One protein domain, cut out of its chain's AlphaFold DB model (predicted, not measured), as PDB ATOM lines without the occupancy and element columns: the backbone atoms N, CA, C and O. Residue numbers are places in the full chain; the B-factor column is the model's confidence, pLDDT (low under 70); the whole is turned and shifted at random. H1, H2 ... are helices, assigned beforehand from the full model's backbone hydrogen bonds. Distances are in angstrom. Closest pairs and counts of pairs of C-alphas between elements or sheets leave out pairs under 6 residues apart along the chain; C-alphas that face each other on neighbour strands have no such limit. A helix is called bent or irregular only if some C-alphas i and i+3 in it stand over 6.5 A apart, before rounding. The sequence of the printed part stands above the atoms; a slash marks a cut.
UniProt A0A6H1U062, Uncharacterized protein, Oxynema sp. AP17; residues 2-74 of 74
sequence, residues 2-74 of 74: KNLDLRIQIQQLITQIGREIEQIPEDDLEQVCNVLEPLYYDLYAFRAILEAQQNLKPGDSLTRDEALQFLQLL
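Overview. This is residues 2 to 74 of the 74 residues of an uncharacterized protein of Oxynema sp. AP17 (UniProt A0A6H1U062). The long helix H2 and the helix H1 form a narrow, open V, coming together where H1 ends and H2 begins, with nothing packed between them. At the far end of H2, residues 56 to 63 lead to the short helix H3, set off from both arms. The printed part has 73 residues with three named helices, in the order H1, H2, H3, and no named strand; the class is all helix. The whole is extended, with a radius of gyration of the C-alphas of 19.9 A, and flat, spanning 53 by 38 by 13 A.

Arrangement. Start with H2, residues 26 to 55, which has a kink of 29 degrees near residue 35. H2 is neither bent nor irregular, but only just: C-alphas 35 and 38 are 6.4 A apart. Before it look for H1, residues 2 to 21, close to H2 but not clearly touching; their closest C-alphas, of Ile 21 and Leu 29, are 7.8 A apart. The two run opposite ways at a shallow tilt of 23 degrees. Beyond H2 comes H3, residues 64 to 72, apart from H2 and from H1. In H3 every O i to N i+4 pair is within hydrogen-bond range; in H1 it is 15 of 16 and in H2 23 of 26.

Along the chain. Find C-alpha 26 at (-13.823, -7.098, 29.104); from there H2 runs 42.3 A to C-alpha 55 at (10.965, 26.668, 23.327). H1 begins at C-alpha 2, at (22.065, 5.133, 24.688), and is 29.0 A long. H3 is 12.5 A long and ends at C-alpha 72, at (-13.005, 39.013, 24.291).

Size, cuts and confidence. The two C-alphas farthest apart, of Gln 23 and Asp 65, are 53.5 A apart. The printed part has no cut; the link from H1 to H2 is tight and that from H2 to H3 is short. Look in the B-factor column for pLDDT under 70 at residues 2 to 4, 58 and 73 to 74; the mean of the printed part is 83.6.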
ATOM      1  N   LYS A   2      23.162   5.140  23.680       56.59
ATOM      2  CA  LYS A   2      22.065   5.133  24.688       56.59
ATOM      3  C   LYS A   2      20.620   5.170  24.141       56.59
ATOM      4  O   LYS A   2      19.724   4.623  24.765       56.59
ATOM      5  N   ASN A   3      20.372   5.813  22.996       57.94
ATOM      6  CA  ASN A   3      19.006   5.996  22.468       57.94
ATOM      7  C   ASN A   3      18.410   4.717  21.840       57.94
ATOM      8  O   ASN A   3      17.196   4.564  21.808       57.94
ATOM      9  N   LEU A   4      19.258   3.801  21.356       60.78
ATOM     10  CA  LEU A   4      18.816   2.535  20.758       60.78
ATOM     11  C   LEU A   4      18.305   1.564  21.833       60.78
ATOM     12  O   LEU A   4      17.307   0.886  21.626       60.78
ATOM     13  N   ASP A   5      18.949   1.574  23.000       84.44
ATOM     14  CA  ASP A   5      18.620   0.730  24.151       84.44
ATOM     15  C   ASP A   5      17.251   1.093  24.759       84.44
ATOM     16  O   ASP A   5      16.391   0.234  24.923       84.44
ATOM     17  N   LEU A   6      16.973   2.391  24.945       84.81
ATOM     18  CA  LEU A   6      15.670   2.859  25.443       84.81
ATOM     19  C   LEU A   6      14.510   2.506  24.503       84.81
ATOM     20  O   LEU A   6      13.438   2.128  24.963       84.81
ATOM     21  N   ARG A   7      14.714   2.608  23.184       83.50
ATOM     22  CA  ARG A   7      13.681   2.249  22.197       83.50
ATOM     23  C   ARG A   7      13.349   0.763  22.252       83.50
ATOM     24  O   ARG A   7      12.178   0.406  22.199       83.50
ATOM     25  N   ILE A   8      14.368  -0.085  22.390       89.62
ATOM     26  CA  ILE A   8      14.194  -1.534  22.517       89.62
ATOM     27  C   ILE A   8      13.464  -1.871  23.821       89.62
ATOM     28  O   ILE A   8      12.503  -2.635  23.791       89.62
ATOM     29  N   GLN A   9      13.850  -1.254  24.940       89.25
ATOM     30  CA  GLN A   9      13.198  -1.462  26.237       89.25
ATOM     31  C   GLN A   9      11.723  -1.031  26.220       89.25
ATOM     32  O   GLN A   9      10.857  -1.780  26.665       89.25
ATOM     33  N   ILE A  10      11.411   0.135  25.643       88.88
ATOM     34  CA  ILE A  10      10.025   0.605  25.495       88.88
ATOM     35  C   ILE A  10       9.220  -0.360  24.619       88.88
ATOM     36  O   ILE A  10       8.101  -0.718  24.975       88.88
ATOM     37  N   GLN A  11       9.787  -0.825  23.503       90.50
ATOM     38  CA  GLN A  11       9.104  -1.769  22.621       90.50
ATOM     39  C   GLN A  11       8.800  -3.097  23.332       90.50
ATOM     40  O   GLN A  11       7.717  -3.661  23.154       90.50
ATOM     41  N   GLN A  12       9.735  -3.589  24.149       92.06
ATOM     42  CA  GLN A  12       9.548  -4.794  24.960       92.06
ATOM     43  C   GLN A  12       8.436  -4.604  25.992       92.06
ATOM     44  O   GLN A  12       7.553  -5.454  26.085       92.06
ATOM     45  N   LEU A  13       8.433  -3.472  26.700       89.94
ATOM     46  CA  LEU A  13       7.402  -3.141  27.683       89.94
ATOM     47  C   LEU A  13       6.017  -3.015  27.043       89.94
ATOM     48  O   LEU A  13       5.073  -3.602  27.554       89.94
ATOM     49  N   ILE A  14       5.893  -2.333  25.900       90.56
ATOM     50  CA  ILE A  14       4.619  -2.228  25.164       90.56
ATOM     51  C   ILE A  14       4.120  -3.616  24.753       90.56
ATOM     52  O   ILE A  14       2.948  -3.932  24.933       90.56
ATOM     53  N   THR A  15       5.014  -4.462  24.234       92.00
ATOM     54  CA  THR A  15       4.659  -5.828  23.819       92.00
ATOM     55  C   THR A  15       4.209  -6.674  25.009       92.00
ATOM     56  O   THR A  15       3.262  -7.446  24.887       92.00
ATOM     57  N   GLN A  16       4.875  -6.540  26.157       92.12
ATOM     58  CA  GLN A  16       4.501  -7.251  27.374       92.12
ATOM     59  C   GLN A  16       3.149  -6.766  27.899       92.12
ATOM     60  O   GLN A  16       2.268  -7.585  28.118       92.12
ATOM     61  N   ILE A  17       2.956  -5.449  28.011       88.94
ATOM     62  CA  ILE A  17       1.694  -4.842  28.449       88.94
ATOM     63  C   ILE A  17       0.536  -5.277  27.548       88.94
ATOM     64  O   ILE A  17      -0.509  -5.649  28.063       88.94
ATOM     65  N   GLY A  18       0.723  -5.303  26.224       88.25
ATOM     66  CA  GLY A  18      -0.310  -5.773  25.295       88.25
ATOM     67  C   GLY A  18      -0.765  -7.207  25.583       88.25
ATOM     68  O   GLY A  18      -1.960  -7.472  25.613       88.25
ATOM     69  N   ARG A  19       0.174  -8.111  25.887       91.06
ATOM     70  CA  ARG A  19      -0.151  -9.501  26.257       91.06
ATOM     71  C   ARG A  19      -0.869  -9.615  27.597       91.06
ATOM     72  O   ARG A  19      -1.688 -10.509  27.756       91.06
ATOM     73  N   GLU A  20      -0.533  -8.761  28.560       87.44
ATOM     74  CA  GLU A  20      -1.223  -8.733  29.854       87.44
ATOM     75  C   GLU A  20      -2.650  -8.189  29.692       87.44
ATOM     76  O   GLU A  20      -3.580  -8.750  30.259       87.44
ATOM     77  N   ILE A  21      -2.841  -7.160  28.857       88.69
ATOM     78  CA  ILE A  21      -4.160  -6.595  28.526       88.69
ATOM     79  C   ILE A  21      -5.066  -7.646  27.877       88.69
ATOM     80  O   ILE A  21      -6.235  -7.732  28.235       88.69
ATOM     81  N   GLU A  22      -4.535  -8.486  26.982       90.19
ATOM     82  CA  GLU A  22      -5.288  -9.584  26.347       90.19
ATOM     83  C   GLU A  22      -5.845 -10.615  27.348       90.19
ATOM     84  O   GLU A  22      -6.739 -11.383  26.996       90.19
ATOM     85  N   GLN A  23      -5.328 -10.660  28.582       91.06
ATOM     86  CA  GLN A  23      -5.806 -11.568  29.630       91.06
ATOM     87  C   GLN A  23      -6.832 -10.930  30.574       91.06
ATOM     88  O   GLN A  23      -7.383 -11.630  31.425       91.06
ATOM     89  N   ILE A  24      -7.091  -9.626  30.451       89.44
ATOM     90  CA  ILE A  24      -8.042  -8.916  31.308       89.44
ATOM     91  C   ILE A  24      -9.470  -9.163  30.785       89.44
ATOM     92  O   ILE A  24      -9.707  -9.027  29.584       89.44
ATOM     93  N   PRO A  25     -10.435  -9.517  31.655       92.12
ATOM     94  CA  PRO A  25     -11.843  -9.596  31.274       92.12
ATOM     95  C   PRO A  25     -12.369  -8.262  30.726       92.12
ATOM     96  O   PRO A  25     -12.011  -7.201  31.227       92.12
ATOM     97  N   GLU A  26     -13.274  -8.306  29.748       85.88
ATOM     98  CA  GLU A  26     -13.823  -7.098  29.104       85.88
ATOM     99  C   GLU A  26     -14.452  -6.114  30.113       85.88
ATOM    100  O   GLU A  26     -14.209  -4.910  30.048       85.88
ATOM    101  N   ASP A  27     -15.184  -6.635  31.102       86.06
ATOM    102  CA  ASP A  27     -15.834  -5.835  32.152       86.06
ATOM    103  C   ASP A  27     -14.816  -5.087  33.042       86.06
ATOM    104  O   ASP A  27     -15.103  -4.010  33.572       86.06
ATOM    105  N   ASP A  28     -13.607  -5.639  33.185       88.62
ATOM    106  CA  ASP A  28     -12.506  -5.025  33.930       88.62
ATOM    107  C   ASP A  28     -11.694  -4.065  33.038       88.62
ATOM    108  O   ASP A  28     -11.158  -3.067  33.529       88.62
ATOM    109  N   LEU A  29     -11.633  -4.311  31.721       88.62
ATOM    110  CA  LEU A  29     -10.965  -3.431  30.752       88.62
ATOM    111  C   LEU A  29     -11.603  -2.044  30.706       88.62
ATOM    112  O   LEU A  29     -10.879  -1.049  30.661       88.62
ATOM    113  N   GLU A  30     -12.933  -1.954  30.769       89.12
ATOM    114  CA  GLU A  30     -13.626  -0.664  30.808       89.12
ATOM    115  C   GLU A  30     -13.191   0.165  32.029       89.12
ATOM    116  O   GLU A  30     -12.863   1.349  31.911       89.12
ATOM    117  N   GLN A  31     -13.094  -0.463  33.204       89.25
ATOM    118  CA  GLN A  31     -12.639   0.207  34.426       89.25
ATOM    119  C   GLN A  31     -11.176   0.646  34.330       89.25
ATOM    120  O   GLN A  31     -10.834   1.754  34.748       89.25
ATOM    121  N   VAL A  32     -10.316  -0.194  33.752       87.88
ATOM    122  CA  VAL A  32      -8.904   0.132  33.524       87.88
ATOM    123  C   VAL A  32      -8.764   1.313  32.560       87.88
ATOM    124  O   VAL A  32      -8.002   2.241  32.844       87.88
ATOM    125  N   CYS A  33      -9.526   1.333  31.464       88.62
ATOM    126  CA  CYS A  33      -9.558   2.447  30.515       88.62
ATOM    127  C   CYS A  33      -9.990   3.753  31.189       88.62
ATOM    128  O   CYS A  33      -9.298   4.760  31.045       88.62
ATOM    129  N   ASN A  34     -11.047   3.719  32.005       90.38
ATOM    130  CA  ASN A  34     -11.541   4.890  32.735       90.38
ATOM    131  C   ASN A  34     -10.497   5.502  33.690       90.38
ATOM    132  O   ASN A  34     -10.556   6.695  33.990       90.38
ATOM    133  N   VAL A  35      -9.536   4.707  34.171       89.44
ATOM    134  CA  VAL A  35      -8.431   5.187  35.017       89.44
ATOM    135  C   VAL A  35      -7.239   5.664  34.184       89.44
ATOM    136  O   VAL A  35      -6.629   6.684  34.507       89.44
ATOM    137  N   LEU A  36      -6.881   4.936  33.125       89.12
ATOM    138  CA  LEU A  36      -5.689   5.229  32.324       89.12
ATOM    139  C   LEU A  36      -5.872   6.411  31.371       89.12
ATOM    140  O   LEU A  36      -4.912   7.146  31.135       89.12
ATOM    141  N   GLU A  37      -7.070   6.607  30.828       92.31
ATOM    142  CA  GLU A  37      -7.341   7.651  29.840       92.31
ATOM    143  C   GLU A  37      -7.091   9.073  30.392       92.31
ATOM    144  O   GLU A  37      -6.307   9.807  29.778       92.31
ATOM    145  N   PRO A  38      -7.615   9.466  31.572       93.31
ATOM    146  CA  PRO A  38      -7.305  10.771  32.158       93.31
ATOM    147  C   PRO A  38      -5.808  10.961  32.425       93.31
ATOM    148  O   PRO A  38      -5.246  12.007  32.103       93.31
ATOM    149  N   LEU A  39      -5.133   9.928  32.944       91.31
ATOM    150  CA  LEU A  39      -3.695   9.974  33.228       91.31
ATOM    151  C   LEU A  39      -2.861  10.168  31.957       91.31
ATOM    152  O   LEU A  39      -1.857  10.886  31.972       91.31
ATOM    153  N   TYR A  40      -3.267   9.544  30.850       89.44
ATOM    154  CA  TYR A  40      -2.625   9.739  29.555       89.44
ATOM    155  C   TYR A  40      -2.778  11.183  29.067       89.44
ATOM    156  O   TYR A  40      -1.792  11.790  28.634       89.44
ATOM    157  N   TYR A  41      -3.983  11.752  29.171       92.12
ATOM    158  CA  TYR A  41      -4.228  13.140  28.780       92.12
ATOM    159  C   TYR A  41      -3.444  14.135  29.633       92.12
ATOM    160  O   TYR A  41      -2.808  15.035  29.078       92.12
ATOM    161  N   ASP A  42      -3.406  13.938  30.951       94.38
ATOM    162  CA  ASP A  42      -2.633  14.779  31.866       94.38
ATOM    163  C   ASP A  42      -1.139  14.746  31.527       94.38
ATOM    164  O   ASP A  42      -0.490  15.790  31.424       94.38
ATOM    165  N   LEU A  43      -0.585  13.553  31.286       90.88
ATOM    166  CA  LEU A  43       0.819  13.400  30.911       90.88
ATOM    167  C   LEU A  43       1.127  14.077  29.568       90.88
ATOM    168  O   LEU A  43       2.166  14.728  29.422       90.88
ATOM    169  N   TYR A  44       0.236  13.924  28.587       90.81
ATOM    170  CA  TYR A  44       0.374  14.553  27.279       90.81
ATOM    171  C   TYR A  44       0.373  16.083  27.392       90.81
ATOM    172  O   TYR A  44       1.289  16.737  26.885       90.81
ATOM    173  N   ALA A  45      -0.606  16.647  28.105       90.44
ATOM    174  CA  ALA A  45      -0.721  18.084  28.327       90.44
ATOM    175  C   ALA A  45       0.490  18.634  29.091       90.44
ATOM    176  O   ALA A  45       1.070  19.647  28.699       90.44
ATOM    177  N   PHE A  46       0.933  17.933  30.135       90.31
ATOM    178  CA  PHE A  46       2.115  18.316  30.899       90.31
ATOM    179  C   PHE A  46       3.377  18.345  30.032       90.31
ATOM    180  O   PHE A  46       4.146  19.307  30.093       90.31
ATOM    181  N   ARG A  47       3.580  17.338  29.170       88.75
ATOM    182  CA  ARG A  47       4.722  17.328  28.247       88.75
ATOM    183  C   ARG A  47       4.663  18.493  27.261       88.75
ATOM    184  O   ARG A  47       5.680  19.154  27.071       88.75
ATOM    185  N   ALA A  48       3.491  18.786  26.702       86.62
ATOM    186  CA  ALA A  48       3.308  19.932  25.814       86.62
ATOM    187  C   ALA A  48       3.626  21.267  26.513       86.62
ATOM    188  O   ALA A  48       4.287  22.126  25.932       86.62
ATOM    189  N   ILE A  49       3.227  21.431  27.780       87.06
ATOM    190  CA  ILE A  49       3.563  22.618  28.580       87.06
ATOM    191  C   ILE A  49       5.076  22.727  28.791       87.06
ATOM    192  O   ILE A  49       5.634  23.808  28.614       87.06
ATOM    193  N   LEU A  50       5.753  21.632  29.146       88.69
ATOM    194  CA  LEU A  50       7.206  21.634  29.331       88.69
ATOM    195  C   LEU A  50       7.947  21.965  28.033       88.69
ATOM    196  O   LEU A  50       8.890  22.753  28.044       88.69
ATOM    197  N   GLU A  51       7.516  21.388  26.913       87.00
ATOM    198  CA  GLU A  51       8.073  21.685  25.594       87.00
ATOM    199  C   GLU A  51       7.846  23.152  25.215       87.00
ATOM    200  O   GLU A  51       8.768  23.807  24.728       87.00
ATOM    201  N   ALA A  52       6.661  23.702  25.490       83.19
ATOM    202  CA  ALA A  52       6.389  25.118  25.288       83.19
ATOM    203  C   ALA A  52       7.306  25.984  26.165       83.19
ATOM    204  O   ALA A  52       7.970  26.874  25.653       83.19
ATOM    205  N   GLN A  53       7.443  25.693  27.458       82.12
ATOM    206  CA  GLN A  53       8.328  26.447  28.356       82.12
ATOM    207  C   GLN A  53       9.798  26.442  27.911       82.12
ATOM    208  O   GLN A  53      10.498  27.430  28.112       82.12
ATOM    209  N   GLN A  54      10.272  25.344  27.316       83.88
ATOM    210  CA  GLN A  54      11.650  25.237  26.827       83.88
ATOM    211  C   GLN A  54      11.883  25.990  25.512       83.88
ATOM    212  O   GLN A  54      13.009  26.415  25.251       83.88
ATOM    213  N   ASN A  55      10.846  26.134  24.684       78.94
ATOM    214  CA  ASN A  55      10.965  26.668  23.327       78.94
ATOM    215  C   ASN A  55      10.400  28.084  23.161       78.94
ATOM    216  O   ASN A  55      10.768  28.761  22.202       78.94
ATOM    217  N   LEU A  56       9.537  28.536  24.073       76.94
ATOM    218  CA  LEU A  56       8.973  29.881  24.059       76.94
ATOM    219  C   LEU A  56      10.060  30.906  24.370       76.94
ATOM    220  O   LEU A  56      10.708  30.869  25.420       76.94
ATOM    221  N   LYS A  57      10.233  31.859  23.459       70.38
ATOM    222  CA  LYS A  57      11.054  33.044  23.679       70.38
ATOM    223  C   LYS A  57      10.183  34.189  24.195       70.38
ATOM    224  O   LYS A  57       8.968  34.195  23.987       70.38
ATOM    225  N   PRO A  58      10.783  35.196  24.852       59.50
ATOM    226  CA  PRO A  58      10.071  36.427  25.169       59.50
ATOM    227  C   PRO A  58       9.433  37.017  23.899       59.50
ATOM    228  O   PRO A  58      10.149  37.311  22.944       59.50
ATOM    229  N   GLY A  59       8.104  37.164  23.890       70.56
ATOM    230  CA  GLY A  59       7.318  37.642  22.742       70.56
ATOM    231  C   GLY A  59       6.554  36.564  21.956       70.56
ATOM    232  O   GLY A  59       5.701  36.926  21.153       70.56
ATOM    233  N   ASP A  60       6.801  35.270  22.197       73.31
ATOM    234  CA  ASP A  60       6.058  34.171  21.546       73.31
ATOM    235  C   ASP A  60       4.720  33.855  22.242       73.31
ATOM    236  O   ASP A  60       3.845  33.206  21.669       73.31
ATOM    237  N   SER A  61       4.557  34.294  23.491       74.12
ATOM    238  CA  SER A  61       3.308  34.186  24.240       74.12
ATOM    239  C   SER A  61       2.628  35.543  24.356       74.12
ATOM    240  O   SER A  61       3.286  36.574  24.510       74.12
ATOM    241  N   LEU A  62       1.294  35.528  24.331       77.00
ATOM    242  CA  LEU A  62       0.507  36.708  24.661       77.00
ATOM    243  C   LEU A  62       0.820  37.122  26.099       77.00
ATOM    244  O   LEU A  62       0.818  36.302  27.025       77.00
ATOM    245  N   THR A  63       1.038  38.413  26.300       78.25
ATOM    246  CA  THR A  63       0.936  39.001  27.629       78.25
ATOM    247  C   THR A  63      -0.485  38.809  28.155       78.25
ATOM    248  O   THR A  63      -1.437  38.595  27.402       78.25
ATOM    249  N   ARG A  64      -0.658  38.891  29.476       75.25
ATOM    250  CA  ARG A  64      -1.979  38.747  30.104       75.25
ATOM    251  C   ARG A  64      -3.019  39.688  29.483       75.25
ATOM    252  O   ARG A  64      -4.158  39.276  29.292       75.25
ATOM    253  N   ASP A  65      -2.627  40.918  29.164       80.88
ATOM    254  CA  ASP A  65      -3.529  41.919  28.594       80.88
ATOM    255  C   ASP A  65      -3.889  41.598  27.135       80.88
ATOM    256  O   ASP A  65      -5.054  41.705  26.754       80.88
ATOM    257  N   GLU A  66      -2.937  41.098  26.344       79.81
ATOM    258  CA  GLU A  66      -3.193  40.624  24.976       79.81
ATOM    259  C   GLU A  66      -4.066  39.359  24.961       79.81
ATOM    260  O   GLU A  66      -4.964  39.235  24.132       79.81
ATOM    261  N   ALA A  67      -3.867  38.441  25.912       81.81
ATOM    262  CA  ALA A  67      -4.691  37.242  26.058       81.81
ATOM    263  C   ALA A  67      -6.140  37.587  26.427       81.81
ATOM    264  O   ALA A  67      -7.075  37.007  25.877       81.81
ATOM    265  N   LEU A  68      -6.339  38.555  27.328       80.75
ATOM    266  CA  LEU A  68      -7.672  39.028  27.701       80.75
ATOM    267  C   LEU A  68      -8.381  39.727  26.535       80.75
ATOM    268  O   LEU A  68      -9.580  39.525  26.365       80.75
ATOM    269  N   GLN A  69      -7.661  40.494  25.710       80.94
ATOM    270  CA  GLN A  69      -8.227  41.071  24.485       80.94
ATOM    271  C   GLN A  69      -8.607  39.990  23.468       80.94
ATOM    272  O   GLN A  69      -9.692  40.044  22.898       80.94
ATOM    273  N   PHE A  70      -7.752  38.986  23.270       78.31
ATOM    274  CA  PHE A  70      -8.021  37.893  22.336       78.31
ATOM    275  C   PHE A  70      -9.243  37.059  22.755       78.31
ATOM    276  O   PHE A  70     -10.074  36.721  21.920       78.31
ATOM    277  N   LEU A  71      -9.396  36.782  24.056       73.50
ATOM    278  CA  LEU A  71     -10.547  36.055  24.610       73.50
ATOM    279  C   LEU A  71     -11.865  36.835  24.539       73.50
ATOM    280  O   LEU A  71     -12.922  36.220  24.558       73.50
ATOM    281  N   GLN A  72     -11.819  38.168  24.484       74.06
ATOM    282  CA  GLN A  72     -13.005  39.013  24.291       74.06
ATOM    283  C   GLN A  72     -13.395  39.170  22.812       74.06
ATOM    284  O   GLN A  72     -14.474  39.682  22.520       74.06
ATOM    285  N   LEU A  73     -12.510  38.774  21.890       59.03
ATOM    286  CA  LEU A  73     -12.715  38.802  20.438       59.03
ATOM    287  C   LEU A  73     -13.150  37.439  19.861       59.03
ATOM    288  O   LEU A  73     -13.443  37.365  18.666       59.03
ATOM    289  N   LEU A  74     -13.184  36.390  20.693       52.94
ATOM    290  CA  LEU A  74     -13.790  35.078  20.430       52.94
ATOM    291  C   LEU A  74     -15.244  35.053  20.916       52.94
ATOM    292  O   LEU A  74     -16.068  34.422  20.218       52.94
TER     293      LEU A  74